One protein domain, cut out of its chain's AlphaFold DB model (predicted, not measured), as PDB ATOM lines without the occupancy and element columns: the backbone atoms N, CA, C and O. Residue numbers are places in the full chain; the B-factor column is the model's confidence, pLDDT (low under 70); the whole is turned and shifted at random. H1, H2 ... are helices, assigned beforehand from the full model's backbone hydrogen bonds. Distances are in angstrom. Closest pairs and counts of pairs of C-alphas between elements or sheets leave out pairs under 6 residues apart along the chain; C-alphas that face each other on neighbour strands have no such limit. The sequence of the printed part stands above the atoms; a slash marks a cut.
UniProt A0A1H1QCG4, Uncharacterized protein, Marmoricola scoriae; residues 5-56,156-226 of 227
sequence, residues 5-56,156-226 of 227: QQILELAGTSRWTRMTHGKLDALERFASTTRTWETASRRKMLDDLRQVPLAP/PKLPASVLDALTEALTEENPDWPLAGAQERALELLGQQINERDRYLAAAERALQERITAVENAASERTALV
ATOM      1  N   GLN A   5     -92.578 109.229  -2.254       78.31
ATOM      2  CA  GLN A   5     -93.697 108.650  -2.997       78.31
ATOM      3  C   GLN A   5     -93.927 109.326  -4.356       78.31
ATOM      4  O   GLN A   5     -94.121 108.634  -5.343       78.31
ATOM      5  N   GLN A   6     -93.859 110.656  -4.449       74.50
ATOM      6  CA  GLN A   6     -93.985 111.375  -5.723       74.50
ATOM      7  C   GLN A   6     -92.812 111.088  -6.665       74.50
ATOM      8  O   GLN A   6     -93.005 110.988  -7.874       74.50
ATOM      9  N   ILE A   7     -91.600 110.912  -6.131       72.56
ATOM     10  CA  ILE A   7     -90.437 110.478  -6.920       72.56
ATOM     11  C   ILE A   7     -90.601 109.027  -7.384       72.56
ATOM     12  O   ILE A   7     -90.303 108.730  -8.537       72.56
ATOM     13  N   LEU A   8     -91.124 108.139  -6.535       71.81
ATOM     14  CA  LEU A   8     -91.455 106.758  -6.898       71.81
ATOM     15  C   LEU A   8     -92.640 106.661  -7.855       71.81
ATOM     16  O   LEU A   8     -92.694 105.723  -8.632       71.81
ATOM     17  N   GLU A   9     -93.565 107.613  -7.855       70.88
ATOM     18  CA  GLU A   9     -94.556 107.737  -8.919       70.88
ATOM     19  C   GLU A   9     -93.855 108.103 -10.223       70.88
ATOM     20  O   GLU A   9     -93.909 107.363 -11.197       70.88
ATOM     21  N   LEU A  10     -93.038 109.147 -10.227       67.56
ATOM     22  CA  LEU A  10     -92.316 109.550 -11.434       67.56
ATOM     23  C   LEU A  10     -91.378 108.476 -11.993       67.56
ATOM     24  O   LEU A  10     -91.245 108.355 -13.210       67.56
ATOM     25  N   ALA A  11     -90.750 107.706 -11.108       65.62
ATOM     26  CA  ALA A  11     -89.827 106.639 -11.450       65.62
ATOM     27  C   ALA A  11     -90.505 105.278 -11.665       65.62
ATOM     28  O   ALA A  11     -90.072 104.493 -12.501       65.62
ATOM     29  N   GLY A  12     -91.531 104.957 -10.888       58.94
ATOM     30  CA  GLY A  12     -92.090 103.611 -10.756       58.94
ATOM     31  C   GLY A  12     -93.517 103.450 -11.273       58.94
ATOM     32  O   GLY A  12     -93.869 102.379 -11.762       58.94
ATOM     33  N   THR A  13     -94.365 104.475 -11.215       53.53
ATOM     34  CA  THR A  13     -95.820 104.270 -11.250       53.53
ATOM     35  C   THR A  13     -96.566 105.408 -11.964       53.53
ATOM     36  O   THR A  13     -96.290 106.583 -11.870       53.53
ATOM     37  N   SER A  14     -97.657 105.201 -12.669       42.03
ATOM     38  CA  SER A  14     -98.547 104.063 -12.690       42.03
ATOM     39  C   SER A  14     -99.636 104.372 -13.706       42.03
ATOM     40  O   SER A  14     -99.994 105.525 -13.962       42.03
ATOM     41  N   ARG A  15    -100.196 103.289 -14.243       38.59
ATOM     42  CA  ARG A  15    -101.093 103.212 -15.396       38.59
ATOM     43  C   ARG A  15    -100.373 103.513 -16.702       38.59
ATOM     44  O   ARG A  15    -100.234 104.662 -17.110       38.59
ATOM     45  N   TRP A  16    -100.102 102.443 -17.441       40.84
ATOM     46  CA  TRP A  16     -99.800 102.438 -18.875       40.84
ATOM     47  C   TRP A  16    -100.887 103.100 -19.758       40.84
ATOM     48  O   TRP A  16    -100.813 103.068 -20.980       40.84
ATOM     49  N   THR A  17    -101.840 103.844 -19.183       42.84
ATOM     50  CA  THR A  17    -102.323 105.075 -19.817       42.84
ATOM     51  C   THR A  17    -101.206 106.118 -19.845       42.84
ATOM     52  O   THR A  17    -101.108 106.975 -18.961       42.84
ATOM     53  N   ARG A  18    -100.409 106.059 -20.915       45.12
ATOM     54  CA  ARG A  18     -99.785 107.218 -21.555       45.12
ATOM     55  C   ARG A  18     -99.134 108.200 -20.563       45.12
ATOM     56  O   ARG A  18     -99.768 109.171 -20.135       45.12
ATOM     57  N   MET A  19     -97.833 108.063 -20.307       45.66
ATOM     58  CA  MET A  19     -97.020 109.276 -20.168       45.66
ATOM     59  C   MET A  19     -97.072 109.991 -21.527       45.66
ATOM     60  O   MET A  19     -96.252 109.790 -22.414       45.66
ATOM     61  N   THR A  20     -98.134 110.759 -21.759       51.94
ATOM     62  CA  THR A  20     -98.111 111.788 -22.793       51.94
ATOM     63  C   THR A  20     -97.175 112.882 -22.311       51.94
ATOM     64  O   THR A  20     -97.155 113.137 -21.107       51.94
ATOM     65  N   HIS A  21     -96.501 113.588 -23.223       51.47
ATOM     66  CA  HIS A  21     -95.782 114.828 -22.896       51.47
ATOM     67  C   HIS A  21     -96.598 115.716 -21.927       51.47
ATOM     68  O   HIS A  21     -96.079 116.151 -20.913       51.47
ATOM     69  N   GLY A  22     -97.929 115.767 -22.087       51.94
ATOM     70  CA  GLY A  22     -98.836 116.486 -21.187       51.94
ATOM     71  C   GLY A  22     -98.818 116.127 -19.687       51.94
ATOM     72  O   GLY A  22     -99.182 116.986 -18.891       51.94
ATOM     73  N   LYS A  23     -98.413 114.915 -19.263       56.97
ATOM     74  CA  LYS A  23     -98.250 114.589 -17.827       56.97
ATOM     75  C   LYS A  23     -96.936 115.157 -17.288       56.97
ATOM     76  O   LYS A  23     -96.955 115.770 -16.226       56.97
ATOM     77  N   LEU A  24     -95.843 115.016 -18.044       59.66
ATOM     78  CA  LEU A  24     -94.565 115.674 -17.746       59.66
ATOM     79  C   LEU A  24     -94.747 117.203 -17.708       59.66
ATOM     80  O   LEU A  24     -94.323 117.839 -16.750       59.66
ATOM     81  N   ASP A  25     -95.505 117.769 -18.650       61.81
ATOM     82  CA  ASP A  25     -95.818 119.204 -18.698       61.81
ATOM     83  C   ASP A  25     -96.738 119.663 -17.549       61.81
ATOM     84  O   ASP A  25     -96.676 120.811 -17.103       61.81
ATOM     85  N   ALA A  26     -97.660 118.812 -17.084       61.53
ATOM     86  CA  ALA A  26     -98.515 119.114 -15.931       61.53
ATOM     87  C   ALA A  26     -97.705 119.126 -14.628       61.53
ATOM     88  O   ALA A  26     -97.931 119.971 -13.761       61.53
ATOM     89  N   LEU A  27     -96.730 118.228 -14.520       59.44
ATOM     90  CA  LEU A  27     -95.810 118.154 -13.394       59.44
ATOM     91  C   LEU A  27     -94.789 119.284 -13.410       59.44
ATOM     92  O   LEU A  27     -94.500 119.824 -12.356       59.44
ATOM     93  N   GLU A  28     -94.309 119.716 -14.574       60.62
ATOM     94  CA  GLU A  28     -93.457 120.902 -14.688       60.62
ATOM     95  C   GLU A  28     -94.218 122.180 -14.324       60.62
ATOM     96  O   GLU A  28     -93.696 123.048 -13.626       60.62
ATOM     97  N   ARG A  29     -95.495 122.278 -14.708       62.19
ATOM     98  CA  ARG A  29     -96.369 123.362 -14.240       62.19
ATOM     99  C   ARG A  29     -96.560 123.336 -12.727       62.19
ATOM    100  O   ARG A  29     -96.554 124.393 -12.106       62.19
ATOM    101  N   PHE A  30     -96.677 122.152 -12.131       58.75
ATOM    102  CA  PHE A  30     -96.746 121.992 -10.679       58.75
ATOM    103  C   PHE A  30     -95.400 122.299  -9.993       58.75
ATOM    104  O   PHE A  30     -95.356 122.956  -8.954       58.75
ATOM    105  N   ALA A  31     -94.288 121.886 -10.600       57.81
ATOM    106  CA  ALA A  31     -92.937 122.086 -10.093       57.81
ATOM    107  C   ALA A  31     -92.487 123.546 -10.176       57.81
ATOM    108  O   ALA A  31     -91.896 124.064  -9.237       57.81
ATOM    109  N   SER A  32     -92.843 124.245 -11.252       57.34
ATOM    110  CA  SER A  32     -92.605 125.685 -11.404       57.34
ATOM    111  C   SER A  32     -93.460 126.542 -10.463       57.34
ATOM    112  O   SER A  32     -93.098 127.685 -10.193       57.34
ATOM    113  N   THR A  33     -94.558 126.005  -9.916       56.28
ATOM    114  CA  THR A  33     -95.382 126.691  -8.903       56.28
ATOM    115  C   THR A  33     -94.998 126.360  -7.462       56.28
ATOM    116  O   THR A  33     -95.352 127.119  -6.559       56.28
ATOM    117  N   THR A  34     -94.255 125.279  -7.207       55.12
ATOM    118  CA  THR A  34     -93.822 124.903  -5.854       55.12
ATOM    119  C   THR A  34     -92.307 125.020  -5.689       55.12
ATOM    120  O   THR A  34     -91.545 124.285  -6.303       55.12
ATOM    121  N   ARG A  35     -91.863 125.869  -4.749       54.53
ATOM    122  CA  ARG A  35     -90.453 126.092  -4.337       54.53
ATOM    123  C   ARG A  35     -89.680 124.835  -3.880       54.53
ATOM    124  O   ARG A  35     -88.552 124.932  -3.426       54.53
ATOM    125  N   THR A  36     -90.290 123.651  -3.933       57.44
ATOM    126  CA  THR A  36     -89.785 122.408  -3.332       57.44
ATOM    127  C   THR A  36     -89.066 121.475  -4.315       57.44
ATOM    128  O   THR A  36     -88.690 120.372  -3.932       57.44
ATOM    129  N   TRP A  37     -88.856 121.910  -5.562       57.38
ATOM    130  CA  TRP A  37     -88.144 121.170  -6.623       57.38
ATOM    131  C   TRP A  37     -86.702 121.656  -6.866       57.38
ATOM    132  O   TRP A  37     -86.078 121.285  -7.856       57.38
ATOM    133  N   GLU A  38     -86.158 122.505  -5.994       64.88
ATOM    134  CA  GLU A  38     -84.941 123.279  -6.285       64.88
ATOM    135  C   GLU A  38     -83.623 122.489  -6.230       64.88
ATOM    136  O   GLU A  38     -82.584 123.014  -6.647       64.88
ATOM    137  N   THR A  39     -83.620 121.232  -5.785       75.31
ATOM    138  CA  THR A  39     -82.370 120.478  -5.637       75.31
ATOM    139  C   THR A  39     -81.771 120.088  -6.990       75.31
ATOM    140  O   THR A  39     -82.471 119.899  -7.993       75.31
ATOM    141  N   ALA A  40     -80.440 120.005  -7.044       80.56
ATOM    142  CA  ALA A  40     -79.728 119.639  -8.266       80.56
ATOM    143  C   ALA A  40     -80.078 118.207  -8.711       80.56
ATOM    144  O   ALA A  40     -80.240 117.963  -9.908       80.56
ATOM    145  N   SER A  41     -80.270 117.290  -7.757       79.94
ATOM    146  CA  SER A  41     -80.608 115.886  -8.015       79.94
ATOM    147  C   SER A  41     -82.006 115.734  -8.618       79.94
ATOM    148  O   SER A  41     -82.168 115.027  -9.610       79.94
ATOM    149  N   ARG A  42     -83.013 116.456  -8.100       79.88
ATOM    150  CA  ARG A  42     -84.389 116.426  -8.636       79.88
ATOM    151  C   ARG A  42     -84.488 117.037 -10.035       79.88
ATOM    152  O   ARG A  42     -85.188 116.491 -10.885       79.88
ATOM    153  N   ARG A  43     -83.762 118.129 -10.303       80.94
ATOM    154  CA  ARG A  43     -83.675 118.715 -11.654       80.94
ATOM    155  C   ARG A  43     -83.024 117.758 -12.645       80.94
ATOM    156  O   ARG A  43     -83.598 117.497 -13.697       80.94
ATOM    157  N   LYS A  44     -81.885 117.169 -12.269       82.69
ATOM    158  CA  LYS A  44     -81.196 116.174 -13.095       82.69
ATOM    159  C   LYS A  44     -82.078 114.955 -13.376       82.69
ATOM    160  O   LYS A  44     -82.130 114.503 -14.510       82.69
ATOM    161  N   MET A  45     -82.820 114.469 -12.379       83.38
ATOM    162  CA  MET A  45     -83.787 113.384 -12.559       83.38
ATOM    163  C   MET A  45     -84.844 113.732 -13.615       83.38
ATOM    164  O   MET A  45     -85.108 112.921 -14.496       83.38
ATOM    165  N   LEU A  46     -85.441 114.924 -13.552       77.62
ATOM    166  CA  LEU A  46     -86.440 115.351 -14.538       77.62
ATOM    167  C   LEU A  46     -85.851 115.465 -15.948       77.62
ATOM    168  O   LEU A  46     -86.479 115.017 -16.906       77.62
ATOM    169  N   ASP A  47     -84.652 116.027 -16.074       81.81
ATOM    170  CA  ASP A  47     -83.968 116.145 -17.362       81.81
ATOM    171  C   ASP A  47     -83.599 114.774 -17.938       81.81
ATOM    172  O   ASP A  47     -83.832 114.525 -19.122       81.81
ATOM    173  N   ASP A  48     -83.118 113.850 -17.108       81.00
ATOM    174  CA  ASP A  48     -82.816 112.486 -17.537       81.00
ATOM    175  C   ASP A  48     -84.098 111.731 -17.932       81.00
ATOM    176  O   ASP A  48     -84.121 111.041 -18.952       81.00
ATOM    177  N   LEU A  49     -85.201 111.903 -17.189       74.31
ATOM    178  CA  LEU A  49     -86.504 111.309 -17.516       74.31
ATOM    179  C   LEU A  49     -87.089 111.844 -18.834       74.31
ATOM    180  O   LEU A  49     -87.820 111.119 -19.504       74.31
ATOM    181  N   ARG A  50     -86.757 113.073 -19.250       71.88
ATOM    182  CA  ARG A  50     -87.138 113.610 -20.574       71.88
ATOM    183  C   ARG A  50     -86.388 112.941 -21.718       71.88
ATOM    184  O   ARG A  50     -86.914 112.856 -22.825       71.88
ATOM    185  N   GLN A  51     -85.156 112.509 -21.466       74.25
ATOM    186  CA  GLN A  51     -84.323 111.840 -22.465       74.25
ATOM    187  C   GLN A  51     -84.654 110.355 -22.607       74.25
ATOM    188  O   GLN A  51     -84.244 109.727 -23.585       74.25
ATOM    189  N   VAL A  52     -85.409 109.791 -21.663       69.62
ATOM    190  CA  VAL A  52     -85.939 108.436 -21.777       69.62
ATOM    191  C   VAL A  52     -86.846 108.362 -23.012       69.62
ATOM    192  O   VAL A  52     -87.859 109.068 -23.063       69.62
ATOM    193  N   PRO A  53     -86.529 107.509 -24.010       61.34
ATOM    194  CA  PRO A  53     -87.361 107.362 -25.194       61.34
ATOM    195  C   PRO A  53     -88.760 106.926 -24.772       61.34
ATOM    196  O   PRO A  53     -88.952 105.833 -24.235       61.34
ATOM    197  N   LEU A  54     -89.746 107.789 -24.999       61.56
ATOM    198  CA  LEU A  54     -91.138 107.394 -24.857       61.56
ATOM    199  C   LEU A  54     -91.439 106.381 -25.958       61.56
ATOM    200  O   LEU A  54     -91.035 106.582 -27.107       61.56
ATOM    201  N   ALA A  55     -92.150 105.308 -25.606       57.09
ATOM    202  CA  ALA A  55     -92.619 104.345 -26.590       57.09
ATOM    203  C   ALA A  55     -93.288 105.116 -27.745       57.09
ATOM    204  O   ALA A  55     -94.125 105.995 -27.474       57.09
ATOM    205  N   PRO A  56     -92.891 104.869 -29.009       51.53
ATOM    206  CA  PRO A  56     -93.492 105.558 -30.136       51.53
ATOM    207  C   PRO A  56     -95.005 105.382 -30.046       51.53
ATOM    208  O   PRO A  56     -95.496 104.287 -29.770       51.53
ATOM    209  N   PRO A 156     -88.515 101.397 -20.102       66.81
ATOM    210  CA  PRO A 156     -87.336 102.238 -20.092       66.81
ATOM    211  C   PRO A 156     -86.452 101.932 -18.881       66.81
ATOM    212  O   PRO A 156     -86.935 101.639 -17.780       66.81
ATOM    213  N   LYS A 157     -85.134 102.011 -19.084       72.94
ATOM    214  CA  LYS A 157     -84.174 101.944 -17.982       72.94
ATOM    215  C   LYS A 157     -84.313 103.204 -17.138       72.94
ATOM    216  O   LYS A 157     -84.344 104.305 -17.683       72.94
ATOM    217  N   LEU A 158     -84.370 103.033 -15.820       74.62
ATOM    218  CA  LEU A 158     -84.404 104.168 -14.911       74.62
ATOM    219  C   LEU A 158     -83.033 104.853 -14.890       74.62
ATOM    220  O   LEU A 158     -82.023 104.161 -14.730       74.62
ATOM    221  N   PRO A 159     -82.978 106.184 -15.060       79.06
ATOM    222  CA  PRO A 159     -81.738 106.924 -14.906       79.06
ATOM    223  C   PRO A 159     -81.164 106.774 -13.498       79.06
ATOM    224  O   PRO A 159     -81.903 106.735 -12.517       79.06
ATOM    225  N   ALA A 160     -79.834 106.770 -13.383       82.38
ATOM    226  CA  ALA A 160     -79.166 106.704 -12.081       82.38
ATOM    227  C   ALA A 160     -79.524 107.894 -11.164       82.38
ATOM    228  O   ALA A 160     -79.584 107.732  -9.950       82.38
ATOM    229  N   SER A 161     -79.844 109.059 -11.740       84.38
ATOM    230  CA  SER A 161     -80.272 110.264 -11.012       84.38
ATOM    231  C   SER A 161     -81.574 110.100 -10.222       84.38
ATOM    232  O   SER A 161     -81.814 110.856  -9.282       84.38
ATOM    233  N   VAL A 162     -82.399 109.102 -10.554       85.50
ATOM    234  CA  VAL A 162     -83.597 108.756  -9.775       85.50
ATOM    235  C   VAL A 162     -83.221 108.319  -8.360       85.50
ATOM    236  O   VAL A 162     -83.886 108.710  -7.402       85.50
ATOM    237  N   LEU A 163     -82.147 107.536  -8.214       88.50
ATOM    238  CA  LEU A 163     -81.674 107.085  -6.907       88.50
ATOM    239  C   LEU A 163     -81.205 108.266  -6.054       88.50
ATOM    240  O   LEU A 163     -81.561 108.343  -4.878       88.50
ATOM    241  N   ASP A 164     -80.456 109.193  -6.652       88.62
ATOM    242  CA  ASP A 164     -79.963 110.390  -5.965       88.62
ATOM    243  C   ASP A 164     -81.133 111.257  -5.475       88.62
ATOM    244  O   ASP A 164     -81.175 111.656  -4.311       88.62
ATOM    245  N   ALA A 165     -82.127 111.495  -6.338       85.81
ATOM    246  CA  ALA A 165     -83.312 112.279  -5.995       85.81
ATOM    247  C   ALA A 165     -84.166 111.614  -4.902       85.81
ATOM    248  O   ALA A 165     -84.670 112.301  -4.010       85.81
ATOM    249  N   LEU A 166     -84.319 110.286  -4.951       87.81
ATOM    250  CA  LEU A 166     -85.070 109.531  -3.950       87.81
ATOM    251  C   LEU A 166     -84.350 109.501  -2.598       87.81
ATOM    252  O   LEU A 166     -84.987 109.678  -1.563       87.81
ATOM    253  N   THR A 167     -83.028 109.323  -2.610       91.31
ATOM    254  CA  THR A 167     -82.191 109.344  -1.400       91.31
ATOM    255  C   THR A 167     -82.273 110.708  -0.715       91.31
ATOM    256  O   THR A 167     -82.461 110.786   0.498       91.31
ATOM    257  N   GLU A 168     -82.201 111.791  -1.492       89.25
ATOM    258  CA  GLU A 168     -82.351 113.156  -0.986       89.25
ATOM    259  C   GLU A 168     -83.738 113.381  -0.368       89.25
ATOM    260  O   GLU A 168     -83.836 113.869   0.756       89.25
ATOM    261  N   ALA A 169     -84.814 112.949  -1.035       87.50
ATOM    262  CA  ALA A 169     -86.166 113.062  -0.488       87.50
ATOM    263  C   ALA A 169     -86.368 112.262   0.804       87.50
ATOM    264  O   ALA A 169     -86.966 112.773   1.746       87.50
ATOM    265  N   LEU A 170     -85.828 111.045   0.886       89.94
ATOM    266  CA  LEU A 170     -85.899 110.237   2.106       89.94
ATOM    267  C   LEU A 170     -85.112 110.855   3.263       89.94
ATOM    268  O   LEU A 170     -85.543 110.738   4.407       89.94
ATOM    269  N   THR A 171     -83.992 111.518   2.969       91.00
ATOM    270  CA  THR A 171     -83.186 112.223   3.977       91.00
ATOM    271  C   THR A 171     -83.910 113.473   4.485       91.00
ATOM    272  O   THR A 171     -83.894 113.751   5.679       91.00
ATOM    273  N   GLU A 172     -84.598 114.210   3.605       88.44
ATOM    274  CA  GLU A 172     -85.448 115.342   4.007       88.44
ATOM    275  C   GLU A 172     -86.667 114.891   4.835       88.44
ATOM    276  O   GLU A 172     -87.068 115.580   5.771       88.44
ATOM    277  N   GLU A 173     -87.262 113.743   4.502       87.06
ATOM    278  CA  GLU A 173     -88.391 113.157   5.237       87.06
ATOM    279  C   GLU A 173     -87.994 112.565   6.584       87.06
ATOM    280  O   GLU A 173     -88.792 112.581   7.522       87.06
ATOM    281  N   ASN A 174     -86.771 112.045   6.678       89.50
ATOM    282  CA  ASN A 174     -86.247 111.376   7.859       89.50
ATOM    283  C   ASN A 174     -84.876 111.974   8.222       89.50
ATOM    284  O   ASN A 174     -83.853 111.319   8.007       89.50
ATOM    285  N   PRO A 175     -84.826 113.195   8.792       88.62
ATOM    286  CA  PRO A 175     -83.562 113.882   9.082       88.62
ATOM    287  C   PRO A 175     -82.648 113.126  10.055       88.62
ATOM    288  O   PRO A 175     -81.436 113.326  10.050       88.62
ATOM    289  N   ASP A 176     -83.227 112.254  10.884       91.19
ATOM    290  CA  ASP A 176     -82.506 111.444  11.870       91.19
ATOM    291  C   ASP A 176     -81.824 110.210  11.254       91.19
ATOM    292  O   ASP A 176     -81.080 109.499  11.936       91.19
ATOM    293  N   TRP A 177     -82.082 109.908   9.977       89.62
ATOM    294  CA  TRP A 177     -81.473 108.763   9.310       89.62
ATOM    295  C   TRP A 177     -80.057 109.084   8.825       89.62
ATOM    296  O   TRP A 177     -79.820 110.135   8.226       89.62
ATOM    297  N   PRO A 178     -79.092 108.160   8.999       92.50
ATOM    298  CA  PRO A 178     -77.807 108.287   8.332       92.50
ATOM    299  C   PRO A 178     -78.003 108.195   6.813       92.50
ATOM    300  O   PRO A 178     -78.801 107.387   6.335       92.50
ATOM    301  N   LEU A 179     -77.213 108.957   6.048       91.12
ATOM    302  CA  LEU A 179     -77.287 108.979   4.578       91.12
ATOM    303  C   LEU A 179     -77.231 107.573   3.958       91.12
ATOM    304  O   LEU A 179     -77.991 107.267   3.045       91.12
ATOM    305  N   ALA A 180     -76.369 106.700   4.489       91.38
ATOM    306  CA  ALA A 180     -76.265 105.314   4.036       91.38
ATOM    307  C   ALA A 180     -77.586 104.537   4.203       91.38
ATOM    308  O   ALA A 180     -77.959 103.775   3.315       91.38
ATOM    309  N   GLY A 181     -78.325 104.778   5.293       91.12
ATOM    310  CA  GLY A 181     -79.633 104.164   5.532       91.12
ATOM    311  C   GLY A 181     -80.720 104.708   4.600       91.12
ATOM    312  O   GLY A 181     -81.527 103.939   4.081       91.12
ATOM    313  N   ALA A 182     -80.706 106.015   4.313       90.44
ATOM    314  CA  ALA A 182     -81.607 106.609   3.322       90.44
ATOM    315  C   ALA A 182     -81.348 106.055   1.908       90.44
ATOM    316  O   ALA A 182     -82.295 105.758   1.179       90.44
ATOM    317  N   GLN A 183     -80.080 105.855   1.540       93.00
ATOM    318  CA  GLN A 183     -79.691 105.287   0.248       93.00
ATOM    319  C   GLN A 183     -80.082 103.808   0.117       93.00
ATOM    320  O   GLN A 183     -80.609 103.400  -0.918       93.00
ATOM    321  N   GLU A 184     -79.856 102.999   1.156       92.50
ATOM    322  CA  GLU A 184     -80.275 101.593   1.181       92.50
ATOM    323  C   GLU A 184     -81.794 101.475   1.025       92.50
ATOM    324  O   GLU A 184     -82.284 100.714   0.186       92.50
ATOM    325  N   ARG A 185     -82.549 102.314   1.743       91.12
ATOM    326  CA  ARG A 185     -84.005 102.352   1.616       91.12
ATOM    327  C   ARG A 185     -84.461 102.811   0.228       91.12
ATOM    328  O   ARG A 185     -85.422 102.255  -0.305       91.12
ATOM    329  N   ALA A 186     -83.779 103.784  -0.374       90.00
ATOM    330  CA  ALA A 186     -84.060 104.236  -1.736       90.00
ATOM    331  C   ALA A 186     -83.878 103.099  -2.759       90.00
ATOM    332  O   ALA A 186     -84.743 102.888  -3.611       90.00
ATOM    333  N   LEU A 187     -82.787 102.332  -2.650       91.56
ATOM    334  CA  LEU A 187     -82.531 101.162  -3.495       91.56
ATOM    335  C   LEU A 187     -83.612 100.093  -3.335       91.56
ATOM    336  O   LEU A 187     -84.089  99.548  -4.331       91.56
ATOM    337  N   GLU A 188     -84.017  99.811  -2.097       90.56
ATOM    338  CA  GLU A 188     -85.060  98.831  -1.808       90.56
ATOM    339  C   GLU A 188     -86.398  99.230  -2.449       90.56
ATOM    340  O   GLU A 188     -87.028  98.420  -3.131       90.56
ATOM    341  N   LEU A 189     -86.801 100.497  -2.300       87.75
ATOM    342  CA  LEU A 189     -88.035 101.029  -2.882       87.75
ATOM    343  C   LEU A 189     -88.005 101.006  -4.417       87.75
ATOM    344  O   LEU A 189     -88.983 100.598  -5.042       87.75
ATOM    345  N   LEU A 190     -86.878 101.371  -5.040       86.50
ATOM    346  CA  LEU A 190     -86.720 101.265  -6.494       86.50
ATOM    347  C   LEU A 190     -86.780  99.811  -6.970       86.50
ATOM    348  O   LEU A 190     -87.436  99.521  -7.970       86.50
ATOM    349  N   GLY A 191     -86.148  98.887  -6.245       85.81
ATOM    350  CA  GLY A 191     -86.221  97.456  -6.535       85.81
ATOM    351  C   GLY A 191     -87.652  96.916  -6.453       85.81
ATOM    352  O   GLY A 191     -88.082  96.173  -7.336       85.81
ATOM    353  N   GLN A 192     -88.418  97.324  -5.437       86.00
ATOM    354  CA  GLN A 192     -89.836  96.974  -5.307       86.00
ATOM    355  C   GLN A 192     -90.651  97.495  -6.495       86.00
ATOM    356  O   GLN A 192     -91.378  96.716  -7.112       86.00
ATOM    357  N   GLN A 193     -90.465  98.759  -6.880       82.12
ATOM    358  CA  GLN A 193     -91.162  99.355  -8.023       82.12
ATOM    359  C   GLN A 193     -90.843  98.654  -9.350       82.12
ATOM    360  O   GLN A 193     -91.749  98.365 -10.136       82.12
ATOM    361  N   ILE A 194     -89.573  98.321  -9.594       82.50
ATOM    362  CA  ILE A 194     -89.162  97.562 -10.783       82.50
ATOM    363  C   ILE A 194     -89.843  96.186 -10.799       82.50
ATOM    364  O   ILE A 194     -90.431  95.800 -11.808       82.50
ATOM    365  N   ASN A 195     -89.830  95.472  -9.673       84.62
ATOM    366  CA  ASN A 195     -90.443  94.149  -9.566       84.62
ATOM    367  C   ASN A 195     -91.967  94.186  -9.768       84.62
ATOM    368  O   ASN A 195     -92.528  93.301 -10.419       84.62
ATOM    369  N   GLU A 196     -92.656  95.184  -9.214       81.88
ATOM    370  CA  GLU A 196     -94.099  95.377  -9.405       81.88
ATOM    371  C   GLU A 196     -94.443  95.650 -10.870       81.88
ATOM    372  O   GLU A 196     -95.356  95.025 -11.421       81.88
ATOM    373  N   ARG A 197     -93.671  96.525 -11.524       76.38
ATOM    374  CA  ARG A 197     -93.802  96.806 -12.954       76.38
ATOM    375  C   ARG A 197     -93.634  95.537 -13.784       76.38
ATOM    376  O   ARG A 197     -94.474  95.257 -14.638       76.38
ATOM    377  N   ASP A 198     -92.586  94.765 -13.528       82.19
ATOM    378  CA  ASP A 198     -92.281  93.565 -14.308       82.19
ATOM    379  C   ASP A 198     -93.365  92.487 -14.118       82.19
ATOM    380  O   ASP A 198     -93.803  91.862 -15.086       82.19
ATOM    381  N   ARG A 199     -93.900  92.331 -12.896       83.06
ATOM    382  CA  ARG A 199     -95.061  91.460 -12.630       83.06
ATOM    383  C   ARG A 199     -96.306  91.903 -13.388       83.06
ATOM    384  O   ARG A 199     -97.013  91.054 -13.928       83.06
ATOM    385  N   TYR A 200     -96.583  93.205 -13.420       80.50
ATOM    386  CA  TYR A 200     -97.721  93.751 -14.156       80.50
ATOM    387  C   TYR A 200     -97.590  93.503 -15.661       80.50
ATOM    388  O   TYR A 200     -98.542  93.031 -16.275       80.50
ATOM    389  N   LEU A 201     -96.415  93.762 -16.243       80.19
ATOM    390  CA  LEU A 201     -96.154  93.504 -17.664       80.19
ATOM    391  C   LEU A 201     -96.350  92.022 -18.000       80.19
ATOM    392  O   LEU A 201     -97.064  91.698 -18.944       80.19
ATOM    393  N   ALA A 202     -95.816  91.127 -17.167       85.06
ATOM    394  CA  ALA A 202     -96.000  89.689 -17.336       85.06
ATOM    395  C   ALA A 202     -97.466  89.242 -17.175       85.06
ATOM    396  O   ALA A 202     -97.871  88.239 -17.759       85.06
ATOM    397  N   ALA A 203     -98.261  89.927 -16.347       83.50
ATOM    398  CA  ALA A 203     -99.692  89.654 -16.203       83.50
ATOM    399  C   ALA A 203    -100.497  90.184 -17.401       83.50
ATOM    400  O   ALA A 203    -101.382  89.488 -17.889       83.50
ATOM    401  N   ALA A 204    -100.168  91.379 -17.897       80.38
ATOM    402  CA  ALA A 204    -100.790  91.970 -19.077       80.38
ATOM    403  C   ALA A 204    -100.516  91.137 -20.337       80.38
ATOM    404  O   ALA A 204    -101.445  90.831 -21.077       80.38
ATOM    405  N   GLU A 205     -99.267  90.705 -20.540       86.81
ATOM    406  CA  GLU A 205     -98.904  89.802 -21.635       86.81
ATOM    407  C   GLU A 205     -99.707  88.495 -21.572       86.81
ATOM    408  O   GLU A 205    -100.298  88.089 -22.573       86.81
ATOM    409  N   ARG A 206     -99.794  87.870 -20.389       88.56
ATOM    410  CA  ARG A 206    -100.599  86.654 -20.188       88.56
ATOM    411  C   ARG A 206    -102.073  86.874 -20.514       88.56
ATOM    412  O   ARG A 206    -102.633  86.097 -21.274       88.56
ATOM    413  N   ALA A 207    -102.675  87.950 -20.013       83.25
ATOM    414  CA  ALA A 207    -104.078  88.259 -20.274       83.25
ATOM    415  C   ALA A 207    -104.361  88.488 -21.770       83.25
ATOM    416  O   ALA A 207    -105.393  88.054 -22.280       83.25
ATOM    417  N   LEU A 208    -103.450  89.149 -22.495       85.44
ATOM    418  CA  LEU A 208    -103.570  89.336 -23.945       85.44
ATOM    419  C   LEU A 208    -103.456  88.005 -24.697       85.44
ATOM    420  O   LEU A 208    -104.268  87.731 -25.579       85.44
ATOM    421  N   GLN A 209    -102.504  87.155 -24.309       89.88
ATOM    422  CA  GLN A 209    -102.330  85.828 -24.899       89.88
ATOM    423  C   GLN A 209    -103.547  84.921 -24.652       89.88
ATOM    424  O   GLN A 209    -103.991  84.218 -25.559       89.88
ATOM    425  N   GLU A 210    -104.111  84.954 -23.444       88.88
ATOM    426  CA  GLU A 210    -105.331  84.221 -23.090       88.88
ATOM    427  C   GLU A 210    -106.527  84.688 -23.927       88.88
ATOM    428  O   GLU A 210    -107.270  83.850 -24.436       88.88
ATOM    429  N   ARG A 211    -106.688  86.003 -24.140       85.25
ATOM    430  CA  ARG A 211    -107.749  86.552 -25.005       85.25
ATOM    431  C   ARG A 211    -107.617  86.085 -26.453       85.25
ATOM    432  O   ARG A 211    -108.616  85.668 -27.030       85.25
ATOM    433  N   ILE A 212    -106.407  86.127 -27.014       88.19
ATOM    434  CA  ILE A 212    -106.120  85.620 -28.368       88.19
ATOM    435  C   ILE A 212    -106.526  84.146 -28.466       88.19
ATOM    436  O   ILE A 212    -107.359  83.782 -29.293       88.19
ATOM    437  N   THR A 213    -106.028  83.329 -27.535       88.94
ATOM    438  CA  THR A 213    -106.278  81.881 -27.502       88.94
ATOM    439  C   THR A 213    -107.769  81.560 -27.341       88.94
ATOM    440  O   THR A 213    -108.289  80.643 -27.971       88.94
ATOM    441  N   ALA A 214    -108.489  82.314 -26.505       84.50
ATOM    442  CA  ALA A 214    -109.921  82.118 -26.293       84.50
ATOM    443  C   ALA A 214    -110.733  82.355 -27.575       84.50
ATOM    444  O   ALA A 214    -111.636  81.573 -27.876       84.50
ATOM    445  N   VAL A 215    -110.392  83.392 -28.350       82.81
ATOM    446  CA  VAL A 215    -111.049  83.667 -29.636       82.81
ATOM    447  C   VAL A 215    -110.727  82.579 -30.667       82.81
ATOM    448  O   VAL A 215    -111.631  82.104 -31.356       82.81
ATOM    449  N   GLU A 216    -109.473  82.129 -30.745       85.38
ATOM    450  CA  GLU A 216    -109.055  81.046 -31.649       85.38
ATOM    451  C   GLU A 216    -109.774  79.719 -31.345       85.38
ATOM    452  O   GLU A 216    -110.245  79.026 -32.256       85.38
ATOM    453  N   ASN A 217    -109.927  79.384 -30.060       83.88
ATOM    454  CA  ASN A 217    -110.664  78.198 -29.624       83.88
ATOM    455  C   ASN A 217    -112.154  78.301 -29.978       83.88
ATOM    456  O   ASN A 217    -112.705  77.374 -30.573       83.88
ATOM    457  N   ALA A 218    -112.795  79.443 -29.704       78.06
ATOM    458  CA  ALA A 218    -114.200  79.670 -30.053       78.06
ATOM    459  C   ALA A 218    -114.444  79.596 -31.574       78.06
ATOM    460  O   ALA A 218    -115.455  79.056 -32.034       78.06
ATOM    461  N   ALA A 219    -113.504  80.093 -32.384       75.38
ATOM    462  CA  ALA A 219    -113.557  79.960 -33.838       75.38
ATOM    463  C   ALA A 219    -113.453  78.492 -34.294       75.38
ATOM    464  O   ALA A 219    -114.209  78.067 -35.176       75.38
ATOM    465  N   SER A 220    -112.571  77.715 -33.661       77.94
ATOM    466  CA  SER A 220    -112.367  76.287 -33.944       77.94
ATOM    467  C   SER A 220    -113.591  75.437 -33.579       77.94
ATOM    468  O   SER A 220    -114.010  74.574 -34.353       77.94
ATOM    469  N   GLU A 221    -114.227  75.709 -32.437       78.06
ATOM    470  CA  GLU A 221    -115.456  75.023 -32.011       78.06
ATOM    471  C   GLU A 221    -116.617  75.268 -32.985       78.06
ATOM    472  O   GLU A 221    -117.319  74.332 -33.372       78.06
ATOM    473  N   ARG A 222    -116.790  76.509 -33.463       72.62
ATOM    474  CA  ARG A 222    -117.828  76.828 -34.458       72.62
ATOM    475  C   ARG A 222    -117.607  76.121 -35.789       72.62
ATOM    476  O   ARG A 222    -118.571  75.669 -36.397       72.62
ATOM    477  N   THR A 223    -116.361  76.004 -36.244       68.88
ATOM    478  CA  THR A 223    -116.057  75.277 -37.488       68.88
ATOM    479  C   THR A 223    -116.240  73.767 -37.342       68.88
ATOM    480  O   THR A 223    -116.601  73.111 -38.318       68.88
ATOM    481  N   ALA A 224    -116.044  73.211 -36.143       70.12
ATOM    482  CA  ALA A 224    -116.290  71.797 -35.867       70.12
ATOM    483  C   ALA A 224    -117.788  71.437 -35.847       70.12
ATOM    484  O   ALA A 224    -118.147  70.362 -36.309       70.12
ATOM    485  N   LEU A 225    -118.657  72.333 -35.367       62.09
ATOM    486  CA  LEU A 225    -120.113  72.113 -35.285       62.09
ATOM    487  C   LEU A 225    -120.853  72.206 -36.633       62.09
ATOM    488  O   LEU A 225    -122.024  71.844 -36.711       62.09
ATOM    489  N   VAL A 226    -120.199  72.715 -37.679       57.62
ATOM    490  CA  VAL A 226    -120.773  72.880 -39.030       57.62
ATOM    491  C   VAL A 226    -120.417  71.700 -39.958       57.62
ATOM    492  O   VAL A 226    -120.902  71.639 -41.087       57.62
TER     493      VAL A 226
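What this domain is: This is residues 5 to 56 and 156 to 226 of the 227 residues of an uncharacterized protein of Marmoricola scoriae (UniProt A0A1H1QCG4). Long helix H5 packs by its start on H1 and H4, its residues 202 to 224 sticking out as an arm; H3 packs on H4, with H2 beside H3. All helix, the printed part has 123 residues with five named helices, H1 to H5. Only just loose, close to extended, it spans 73 by 31 by 19 A, radius of gyration of the C-alphas 20.4 A.

How they stand to each other: H5, residues 179 to 224, touches H4, residues 161 to 173, with residues 179 to 190 alone; the closest C-alphas, 183 and 167, are 5.0 A apart. With residues 189 to 197 alone it touches H1, residues 5 to 12, closest C-alphas 193 and 12, 5.1 A. H3, residues 40 to 51, touches H4, closest C-alphas 41 and 165, 4.9 A, and is near H2, residues 21 to 33. Every O i to N i+4 pair in these helices is within hydrogen-bond range.

Where its parts are: H5 runs 67.4 A from C-alpha 179 at (-77.287, 108.979, 4.578) to C-alpha 224 at (-116.290, 71.797, -35.867).

The domain as a whole: Residues 57 to 155 are cut out; C-alphas 56 and 156 are 12.2 A apart. pLDDT is under 70 at 38 residues.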